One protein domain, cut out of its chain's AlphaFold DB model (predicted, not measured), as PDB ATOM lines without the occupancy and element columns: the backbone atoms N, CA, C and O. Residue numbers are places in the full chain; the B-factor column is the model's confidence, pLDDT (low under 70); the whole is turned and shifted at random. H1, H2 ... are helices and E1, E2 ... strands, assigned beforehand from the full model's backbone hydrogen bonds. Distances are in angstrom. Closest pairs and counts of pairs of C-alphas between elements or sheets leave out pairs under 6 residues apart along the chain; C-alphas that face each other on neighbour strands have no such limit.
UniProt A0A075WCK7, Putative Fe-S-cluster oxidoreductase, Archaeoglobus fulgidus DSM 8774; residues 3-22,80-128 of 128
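What this domain is: This is residues 3 to 22 and 80 to 128 of the 128 residues of the protein "Putative Fe-S-cluster oxidoreductase" of Archaeoglobus fulgidus DSM 8774 (UniProt A0A075WCK7). A small, strongly twisted sheet of three strands has one long helix, H2, packed along one face, while short H1 lies off the sheet toward one end of the longest axis. The printed part has 69 residues, with E1, E2, H1, H2, E3 in that order. The sheet, E2 - E1 - E3, is antiparallel; the class is mixed, in two layers, H2 on one face. It is compact, radius of gyration of the C-alphas 12.4 A, spanning 38 by 19 by 18 A.

How they stand to each other: Look first at the antiparallel hairpin of E1, residues 3 to 7, and E2, residues 10 to 15: N 5 and O 12, 2.9 A apart, are within hydrogen-bond range. E3, residues 122 to 127, is antiparallel to E1, with N 4 and O 125 at 2.8 A. H2, residues 102 to 118, is over E2 and E1 at a height over the sheet of 8.8 A; its closest C-alphas to E2 are Ile 107 and Ile 14, 6.4 A. H1, residues 84 to 88, is apart from H2. H1's O i to N i+4 pair is within hydrogen-bond range, and 11 of 13 in H2.

Where its parts are: Find C-alpha 3 at (30.587, 25.509, 67.266), where E1 begins; E2 runs 16.4 A, H2 24.3 A, and E3 15.1 A to C-alpha 127 at (30.235, 21.411, 72.566).

The domain as a whole: Residues 23 to 79 are cut out, leaving 13.5 A between C-alphas 22 and 80. The H1 to H2 link is long; its residues 93 to 99 have pLDDT under 70.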
ATOM      1  N   ALA A   3      29.697  25.959  68.328       92.38
ATOM      2  CA  ALA A   3      30.587  25.509  67.266       92.38
ATOM      3  C   ALA A   3      32.033  25.743  67.700       92.38
ATOM      4  O   ALA A   3      32.381  26.852  68.111       92.38
ATOM      5  N   ILE A   4      32.856  24.709  67.588       94.00
ATOM      6  CA  ILE A   4      34.268  24.759  67.938       94.00
ATOM      7  C   ILE A   4      35.075  24.885  66.652       94.00
ATOM      8  O   ILE A   4      34.935  24.072  65.738       94.00
ATOM      9  N   TYR A   5      35.922  25.906  66.592       93.81
ATOM     10  CA  TYR A   5      36.895  26.117  65.526       93.81
ATOM     11  C   TYR A   5      38.311  26.125  66.096       93.81
ATOM     12  O   TYR A   5      38.509  26.480  67.258       93.81
ATOM     13  N   ARG A   6      39.301  25.765  65.278       95.62
ATOM     14  CA  ARG A   6      40.721  25.822  65.643       95.62
ATOM     15  C   ARG A   6      41.534  26.588  64.610       95.62
ATOM     16  O   ARG A   6      41.276  26.470  63.413       95.62
ATOM     17  N   SER A   7      42.514  27.351  65.083       96.00
ATOM     18  CA  SER A   7      43.571  27.944  64.261       96.00
ATOM     19  C   SER A   7      44.846  28.075  65.085       96.00
ATOM     20  O   SER A   7      44.788  28.567  66.205       96.00
ATOM     21  N   GLU A   8      45.972  27.581  64.568       90.06
ATOM     22  CA  GLU A   8      47.306  27.740  65.179       90.06
ATOM     23  C   GLU A   8      47.378  27.427  66.694       90.06
ATOM     24  O   GLU A   8      48.044  28.107  67.467       90.06
ATOM     25  N   GLY A   9      46.673  26.380  67.141       90.88
ATOM     26  CA  GLY A   9      46.640  25.969  68.554       90.88
ATOM     27  C   GLY A   9      45.675  26.763  69.443       90.88
ATOM     28  O   GLY A   9      45.552  26.458  70.626       90.88
ATOM     29  N   ILE A  10      44.951  27.732  68.882       95.12
ATOM     30  CA  ILE A  10      43.886  28.483  69.548       95.12
ATOM     31  C   ILE A  10      42.538  27.837  69.225       95.12
ATOM     32  O   ILE A  10      42.228  27.553  68.065       95.12
ATOM     33  N   GLU A  11      41.724  27.628  70.258       96.38
ATOM     34  CA  GLU A  11      40.346  27.160  70.127       96.38
ATOM     35  C   GLU A  11      39.366  28.332  70.260       96.38
ATOM     36  O   GLU A  11      39.468  29.156  71.169       96.38
ATOM     37  N   VAL A  12      38.408  28.404  69.339       96.00
ATOM     38  CA  VAL A  12      37.375  29.441  69.289       96.00
ATOM     39  C   VAL A  12      36.013  28.771  69.410       96.00
ATOM     40  O   VAL A  12      35.593  28.036  68.516       96.00
ATOM     41  N   ALA A  13      35.304  29.058  70.500       96.00
ATOM     42  CA  ALA A  13      33.940  28.598  70.724       96.00
ATOM     43  C   ALA A  13      32.937  29.696  70.344       96.00
ATOM     44  O   ALA A  13      32.951  30.791  70.906       96.00
ATOM     45  N   ILE A  14      32.043  29.405  69.398       95.06
ATOM     46  CA  ILE A  14      31.003  30.338  68.947       95.06
ATOM     47  C   ILE A  14      29.631  29.781  69.343       95.06
ATOM     48  O   ILE A  14      29.270  28.701  68.869       95.06
ATOM     49  N   PRO A  15      28.843  30.483  70.177       94.81
ATOM     50  CA  PRO A  15      27.543  29.985  70.614       94.81
ATOM     51  C   PRO A  15      26.555  29.899  69.450       94.81
ATOM     52  O   PRO A  15      26.485  30.796  68.603       94.81
ATOM     53  N   PHE A  16      25.760  28.829  69.443       92.06
ATOM     54  CA  PHE A  16      24.616  28.684  68.553       92.06
ATOM     55  C   PHE A  16      23.345  29.239  69.192       92.06
ATOM     56  O   PHE A  16      22.951  28.829  70.283       92.06
ATOM     57  N   GLU A  17      22.650  30.103  68.453       92.50
ATOM     58  CA  GLU A  17      21.325  30.608  68.806       92.50
ATOM     59  C   GLU A  17      20.300  30.171  67.756       92.50
ATOM     60  O   GLU A  17      20.404  30.500  66.571       92.50
ATOM     61  N   CYS A  18      19.274  29.431  68.181       91.81
ATOM     62  CA  CYS A  18      18.180  29.057  67.292       91.81
ATOM     63  C   CYS A  18      17.334  30.293  66.946       91.81
ATOM     64  O   CYS A  18      16.717  30.894  67.819       91.81
ATOM     65  N   ARG A  19      17.229  30.621  65.654       93.25
ATOM     66  CA  ARG A  19      16.341  31.685  65.139       93.25
ATOM     67  C   ARG A  19      14.929  31.201  64.787       93.25
ATOM     68  O   ARG A  19      14.180  31.900  64.121       93.25
ATOM     69  N   MET A  20      14.573  29.976  65.179       92.75
ATOM     70  CA  MET A  20      13.278  29.345  64.875       92.75
ATOM     71  C   MET A  20      12.911  29.324  63.376       92.75
ATOM     72  O   MET A  20      11.741  29.221  63.026       92.75
ATOM     73  N   CYS A  21      13.910  29.348  62.489       92.56
ATOM     74  CA  CYS A  21      13.750  29.452  61.031       92.56
ATOM     75  C   CYS A  21      13.121  28.228  60.327       92.56
ATOM     76  O   CYS A  21      13.169  28.137  59.104       92.56
ATOM     77  N   GLY A  22      12.644  27.220  61.068       90.50
ATOM     78  CA  GLY A  22      12.001  26.022  60.507       90.50
ATOM     79  C   GLY A  22      12.911  25.066  59.720       90.50
ATOM     80  O   GLY A  22      12.477  23.977  59.353       90.50
ATOM     81  N   GLU A  80       9.846  23.992  72.374       84.75
ATOM     82  CA  GLU A  80      10.310  23.768  73.751       84.75
ATOM     83  C   GLU A  80      10.711  22.310  74.013       84.75
ATOM     84  O   GLU A  80      11.670  22.042  74.731       84.75
ATOM     85  N   ILE A  81      10.024  21.356  73.382       81.44
ATOM     86  CA  ILE A  81      10.251  19.923  73.609       81.44
ATOM     87  C   ILE A  81      11.431  19.415  72.782       81.44
ATOM     88  O   ILE A  81      12.202  18.616  73.308       81.44
ATOM     89  N   ARG A  82      11.532  19.852  71.511       79.12
ATOM     90  CA  ARG A  82      12.527  19.481  70.475       79.12
ATOM     91  C   ARG A  82      13.333  18.208  70.787       79.12
ATOM     92  O   ARG A  82      14.231  18.286  71.618       79.12
ATOM     93  N   PRO A  83      13.130  17.088  70.072       77.62
ATOM     94  CA  PRO A  83      13.995  15.902  70.168       77.62
ATOM     95  C   PRO A  83      15.492  16.236  70.088       77.62
ATOM     96  O   PRO A  83      15.842  17.275  69.518       77.62
ATOM     97  N   LYS A  84      16.387  15.386  70.614       77.44
ATOM     98  CA  LYS A  84      17.827  15.708  70.648       77.44
ATOM     99  C   LYS A  84      18.372  15.994  69.245       77.44
ATOM    100  O   LYS A  84      18.979  17.043  69.071       77.44
ATOM    101  N   SER A  85      17.996  15.243  68.220       77.56
ATOM    102  CA  SER A  85      18.369  15.538  66.833       77.56
ATOM    103  C   SER A  85      17.917  16.921  66.345       77.56
ATOM    104  O   SER A  85      18.642  17.611  65.626       77.56
ATOM    105  N   CYS A  86      16.744  17.389  66.784       82.31
ATOM    106  CA  CYS A  86      16.263  18.744  66.507       82.31
ATOM    107  C   CYS A  86      17.029  19.818  67.295       82.31
ATOM    108  O   CYS A  86      17.122  20.950  66.820       82.31
ATOM    109  N   ARG A  87      17.535  19.495  68.494       83.06
ATOM    110  CA  ARG A  87      18.371  20.393  69.312       83.06
ATOM    111  C   ARG A  87      19.802  20.489  68.791       83.06
ATOM    112  O   ARG A  87      20.380  21.569  68.851       83.06
ATOM    113  N   GLU A  88      20.333  19.392  68.267       82.62
ATOM    114  CA  GLU A  88      21.680  19.312  67.700       82.62
ATOM    115  C   GLU A  88      21.751  19.936  66.302       82.62
ATOM    116  O   GLU A  88      22.802  20.399  65.869       82.62
ATOM    117  N   PHE A  89      20.634  20.030  65.576       86.69
ATOM    118  CA  PHE A  89      20.622  20.742  64.301       86.69
ATOM    119  C   PHE A  89      21.042  22.220  64.456       86.69
ATOM    120  O   PHE A  89      20.511  22.921  65.320       86.69
ATOM    121  N   PRO A  90      21.877  22.764  63.548       86.19
ATOM    122  CA  PRO A  90      22.496  22.120  62.380       86.19
ATOM    123  C   PRO A  90      23.910  21.579  62.636       86.19
ATOM    124  O   PRO A  90      24.530  21.053  61.713       86.19
ATOM    125  N   LEU A  91      24.422  21.732  63.857       86.62
ATOM    126  CA  LEU A  91      25.740  21.270  64.274       86.62
ATOM    127  C   LEU A  91      25.614  19.843  64.808       86.62
ATOM    128  O   LEU A  91      25.571  19.622  66.012       86.62
ATOM    129  N   THR A  92      25.520  18.868  63.910       78.00
ATOM    130  CA  THR A  92      25.433  17.458  64.316       78.00
ATOM    131  C   THR A  92      26.813  16.904  64.674       78.00
ATOM    132  O   THR A  92      27.836  17.504  64.341       78.00
ATOM    133  N   GLU A  93      26.878  15.720  65.291       68.06
ATOM    134  CA  GLU A  93      28.154  15.006  65.508       68.06
ATOM    135  C   GLU A  93      28.932  14.741  64.209       68.06
ATOM    136  O   GLU A  93      30.153  14.632  64.227       68.06
ATOM    137  N   ARG A  94      28.237  14.683  63.065       65.56
ATOM    138  CA  ARG A  94      28.840  14.487  61.738       65.56
ATOM    139  C   ARG A  94      29.243  15.801  61.055       65.56
ATOM    140  O   ARG A  94      29.642  15.781  59.895       65.56
ATOM    141  N   GLY A  95      29.142  16.927  61.761       63.44
ATOM    142  CA  GLY A  95      29.452  18.264  61.263       63.44
ATOM    143  C   GLY A  95      28.232  19.054  60.786       63.44
ATOM    144  O   GLY A  95      27.077  18.681  61.022       63.44
ATOM    145  N   ASP A  96      28.515  20.189  60.143       65.88
ATOM    146  CA  ASP A  96      27.514  21.063  59.536       65.88
ATOM    147  C   ASP A  96      26.816  20.365  58.369       65.88
ATOM    148  O   ASP A  96      27.442  19.935  57.402       65.88
ATOM    149  N   MET A  97      25.491  20.324  58.426       68.44
ATOM    150  CA  MET A  97      24.674  19.762  57.354       68.44
ATOM    151  C   MET A  97      24.590  20.651  56.094       68.44
ATOM    152  O   MET A  97      23.907  20.290  55.136       68.44
ATOM    153  N   GLY A  98      25.222  21.829  56.073       66.31
ATOM    154  CA  GLY A  98      25.268  22.732  54.919       66.31
ATOM    155  C   GLY A  98      23.919  23.382  54.603       66.31
ATOM    156  O   GLY A  98      23.712  23.934  53.523       66.31
ATOM    157  N   VAL A  99      22.975  23.313  55.539       67.06
ATOM    158  CA  VAL A  99      21.594  23.747  55.333       67.06
ATOM    159  C   VAL A  99      21.416  25.188  55.768       67.06
ATOM    160  O   VAL A  99      22.047  25.647  56.715       67.06
ATOM    161  N   GLY A 100      20.531  25.913  55.082       80.94
ATOM    162  CA  GLY A 100      20.300  27.352  55.249       80.94
ATOM    163  C   GLY A 100      19.719  27.802  56.597       80.94
ATOM    164  O   GLY A 100      18.955  28.763  56.614       80.94
ATOM    165  N   CYS A 101      20.048  27.148  57.711       91.19
ATOM    166  CA  CYS A 101      19.734  27.592  59.063       91.19
ATOM    167  C   CYS A 101      20.303  28.994  59.312       91.19
ATOM    168  O   CYS A 101      21.475  29.262  59.050       91.19
ATOM    169  N   GLU A 102      19.468  29.895  59.818       93.44
ATOM    170  CA  GLU A 102      19.862  31.280  60.096       93.44
ATOM    171  C   GLU A 102      20.874  31.371  61.241       93.44
ATOM    172  O   GLU A 102      21.924  31.982  61.066       93.44
ATOM    173  N   GLY A 103      20.637  30.667  62.353       92.19
ATOM    174  CA  GLY A 103      21.566  30.651  63.490       92.19
ATOM    175  C   GLY A 103      22.966  30.161  63.113       92.19
ATOM    176  O   GLY A 103      23.972  30.662  63.604       92.19
ATOM    177  N   TYR A 104      23.062  29.231  62.163       90.75
ATOM    178  CA  TYR A 104      24.359  28.761  61.685       90.75
ATOM    179  C   TYR A 104      25.004  29.681  60.645       90.75
ATOM    180  O   TYR A 104      26.227  29.833  60.627       90.75
ATOM    181  N   ARG A 105      24.210  30.382  59.823       92.25
ATOM    182  CA  ARG A 105      24.739  31.478  58.995       92.25
ATOM    183  C   ARG A 105      25.409  32.547  59.862       92.25
ATOM    184  O   ARG A 105      26.474  33.031  59.483       92.25
ATOM    185  N   GLU A 106      24.843  32.853  61.027       93.50
ATOM    186  CA  GLU A 106      25.456  33.771  61.992       93.50
ATOM    187  C   GLU A 106      26.763  33.230  62.579       93.50
ATOM    188  O   GLU A 106      27.735  33.978  62.665       93.50
ATOM    189  N   ILE A 107      26.835  31.937  62.919       93.00
ATOM    190  CA  ILE A 107      28.095  31.309  63.355       93.00
ATOM    191  C   ILE A 107      29.177  31.479  62.293       93.00
ATOM    192  O   ILE A 107      30.269  31.942  62.611       93.00
ATOM    193  N   ARG A 108      28.878  31.166  61.026       91.56
ATOM    194  CA  ARG A 108      29.857  31.312  59.938       91.56
ATOM    195  C   ARG A 108      30.293  32.761  59.741       91.56
ATOM    196  O   ARG A 108      31.465  33.014  59.479       91.56
ATOM    197  N   ALA A 109      29.371  33.713  59.884       93.25
ATOM    198  CA  ALA A 109      29.702  35.133  59.819       93.25
ATOM    199  C   ALA A 109      30.649  35.547  60.959       93.25
ATOM    200  O   ALA A 109      31.636  36.239  60.707       93.25
ATOM    201  N   LYS A 110      30.394  35.077  62.188       94.75
ATOM    202  CA  LYS A 110      31.265  35.301  63.352       94.75
ATOM    203  C   LYS A 110      32.635  34.644  63.164       94.75
ATOM    204  O   LYS A 110      33.641  35.315  63.363       94.75
ATOM    205  N   ALA A 111      32.688  33.392  62.707       93.81
ATOM    206  CA  ALA A 111      33.941  32.692  62.424       93.81
ATOM    207  C   ALA A 111      34.792  33.481  61.420       93.81
ATOM    208  O   ALA A 111      35.918  33.849  61.726       93.81
ATOM    209  N   LYS A 112      34.209  33.885  60.284       94.50
ATOM    210  CA  LYS A 112      34.901  34.691  59.266       94.50
ATOM    211  C   LYS A 112      35.410  36.039  59.788       94.50
ATOM    212  O   LYS A 112      36.408  36.565  59.299       94.50
ATOM    213  N   ALA A 113      34.720  36.638  60.760       95.25
ATOM    214  CA  ALA A 113      35.199  37.856  61.405       95.25
ATOM    215  C   ALA A 113      36.450  37.592  62.259       95.25
ATOM    216  O   ALA A 113      37.376  38.399  62.227       95.25
ATOM    217  N   VAL A 114      36.496  36.455  62.961       94.81
ATOM    218  CA  VAL A 114      37.641  36.026  63.779       94.81
ATOM    219  C   VAL A 114      38.836  35.604  62.918       94.81
ATOM    220  O   VAL A 114      39.974  35.878  63.296       94.81
ATOM    221  N   GLU A 115      38.607  35.037  61.728       95.12
ATOM    222  CA  GLU A 115      39.690  34.644  60.809       95.12
ATOM    223  C   GLU A 115      40.624  35.803  60.439       95.12
ATOM    224  O   GLU A 115      41.808  35.602  60.182       95.12
ATOM    225  N   LYS A 116      40.116  37.042  60.458       90.75
ATOM    226  CA  LYS A 116      40.930  38.240  60.209       90.75
ATOM    227  C   LYS A 116      42.025  38.455  61.257       90.75
ATOM    228  O   LYS A 116      42.995  39.141  60.958       90.75
ATOM    229  N   ALA A 117      41.838  37.936  62.469       92.12
ATOM    230  CA  ALA A 117      42.755  38.106  63.591       92.12
ATOM    231  C   ALA A 117      43.595  36.853  63.865       92.12
ATOM    232  O   ALA A 117      44.752  36.982  64.246       92.12
ATOM    233  N   LEU A 118      43.018  35.660  63.685       92.75
ATOM    234  CA  LEU A 118      43.656  34.392  64.061       92.75
ATOM    235  C   LEU A 118      44.135  33.555  62.870       92.75
ATOM    236  O   LEU A 118      44.712  32.499  63.080       92.75
ATOM    237  N   GLY A 119      43.890  33.993  61.633       92.25
ATOM    238  CA  GLY A 119      44.120  33.167  60.451       92.25
ATOM    239  C   GLY A 119      42.956  32.211  60.173       92.25
ATOM    240  O   GLY A 119      41.880  32.311  60.766       92.25
ATOM    241  N   LYS A 120      43.140  31.301  59.212       94.94
ATOM    242  CA  LYS A 120      42.085  30.382  58.748       94.94
ATOM    243  C   LYS A 120      41.554  29.547  59.916       94.94
ATOM    244  O   LYS A 120      42.341  28.905  60.613       94.94
ATOM    245  N   LEU A 121      40.234  29.513  60.094       94.62
ATOM    246  CA  LEU A 121      39.587  28.695  61.116       94.62
ATOM    247  C   LEU A 121      39.093  27.379  60.518       94.62
ATOM    248  O   LEU A 121      38.390  27.354  59.508       94.62
ATOM    249  N   GLU A 122      39.413  26.275  61.181       92.38
ATOM    250  CA  GLU A 122      38.940  24.946  60.800       92.38
ATOM    251  C   GLU A 122      37.891  24.467  61.794       92.38
ATOM    252  O   GLU A 122      38.098  24.520  63.006       92.38
ATOM    253  N   PHE A 123      36.736  24.035  61.286       90.38
ATOM    254  CA  PHE A 123      35.683  23.493  62.137       90.38
ATOM    255  C   PHE A 123      36.174  22.195  62.784       90.38
ATOM    256  O   PHE A 123      36.568  21.258  62.094       90.38
ATOM    257  N   ALA A 124      36.138  22.155  64.110       90.81
ATOM    258  CA  ALA A 124      36.696  21.084  64.924       90.81
ATOM    259  C   ALA A 124      35.629  20.273  65.675       90.81
ATOM    260  O   ALA A 124      35.961  19.261  66.290       90.81
ATOM    261  N   GLY A 125      34.361  20.697  65.633       89.25
ATOM    262  CA  GLY A 125      33.241  19.982  66.240       89.25
ATOM    263  C   GLY A 125      32.269  20.899  66.975       89.25
ATOM    264  O   GLY A 125      32.170  22.094  66.693       89.25
ATOM    265  N   ARG A 126      31.535  20.325  67.931       88.69
ATOM    266  CA  ARG A 126      30.579  21.036  68.788       88.69
ATOM    267  C   ARG A 126      30.824  20.729  70.260       88.69
ATOM    268  O   ARG A 126      31.371  19.680  70.586       88.69
ATOM    269  N   LEU A 127      30.338  21.614  71.121       89.06
ATOM    270  CA  LEU A 127      30.235  21.411  72.566       89.06
ATOM    271  C   LEU A 127      28.812  21.771  73.005       89.06
ATOM    272  O   LEU A 127      28.296  22.789  72.546       89.06
ATOM    273  N   ASP A 128      28.170  20.961  73.843       83.06
ATOM    274  CA  ASP A 128      26.787  21.200  74.287       83.06
ATOM    275  C   ASP A 128      26.640  22.309  75.330       83.06
ATOM    276  O   ASP A 128      27.506  22.430  76.221       83.06
TER     277      ASP A 128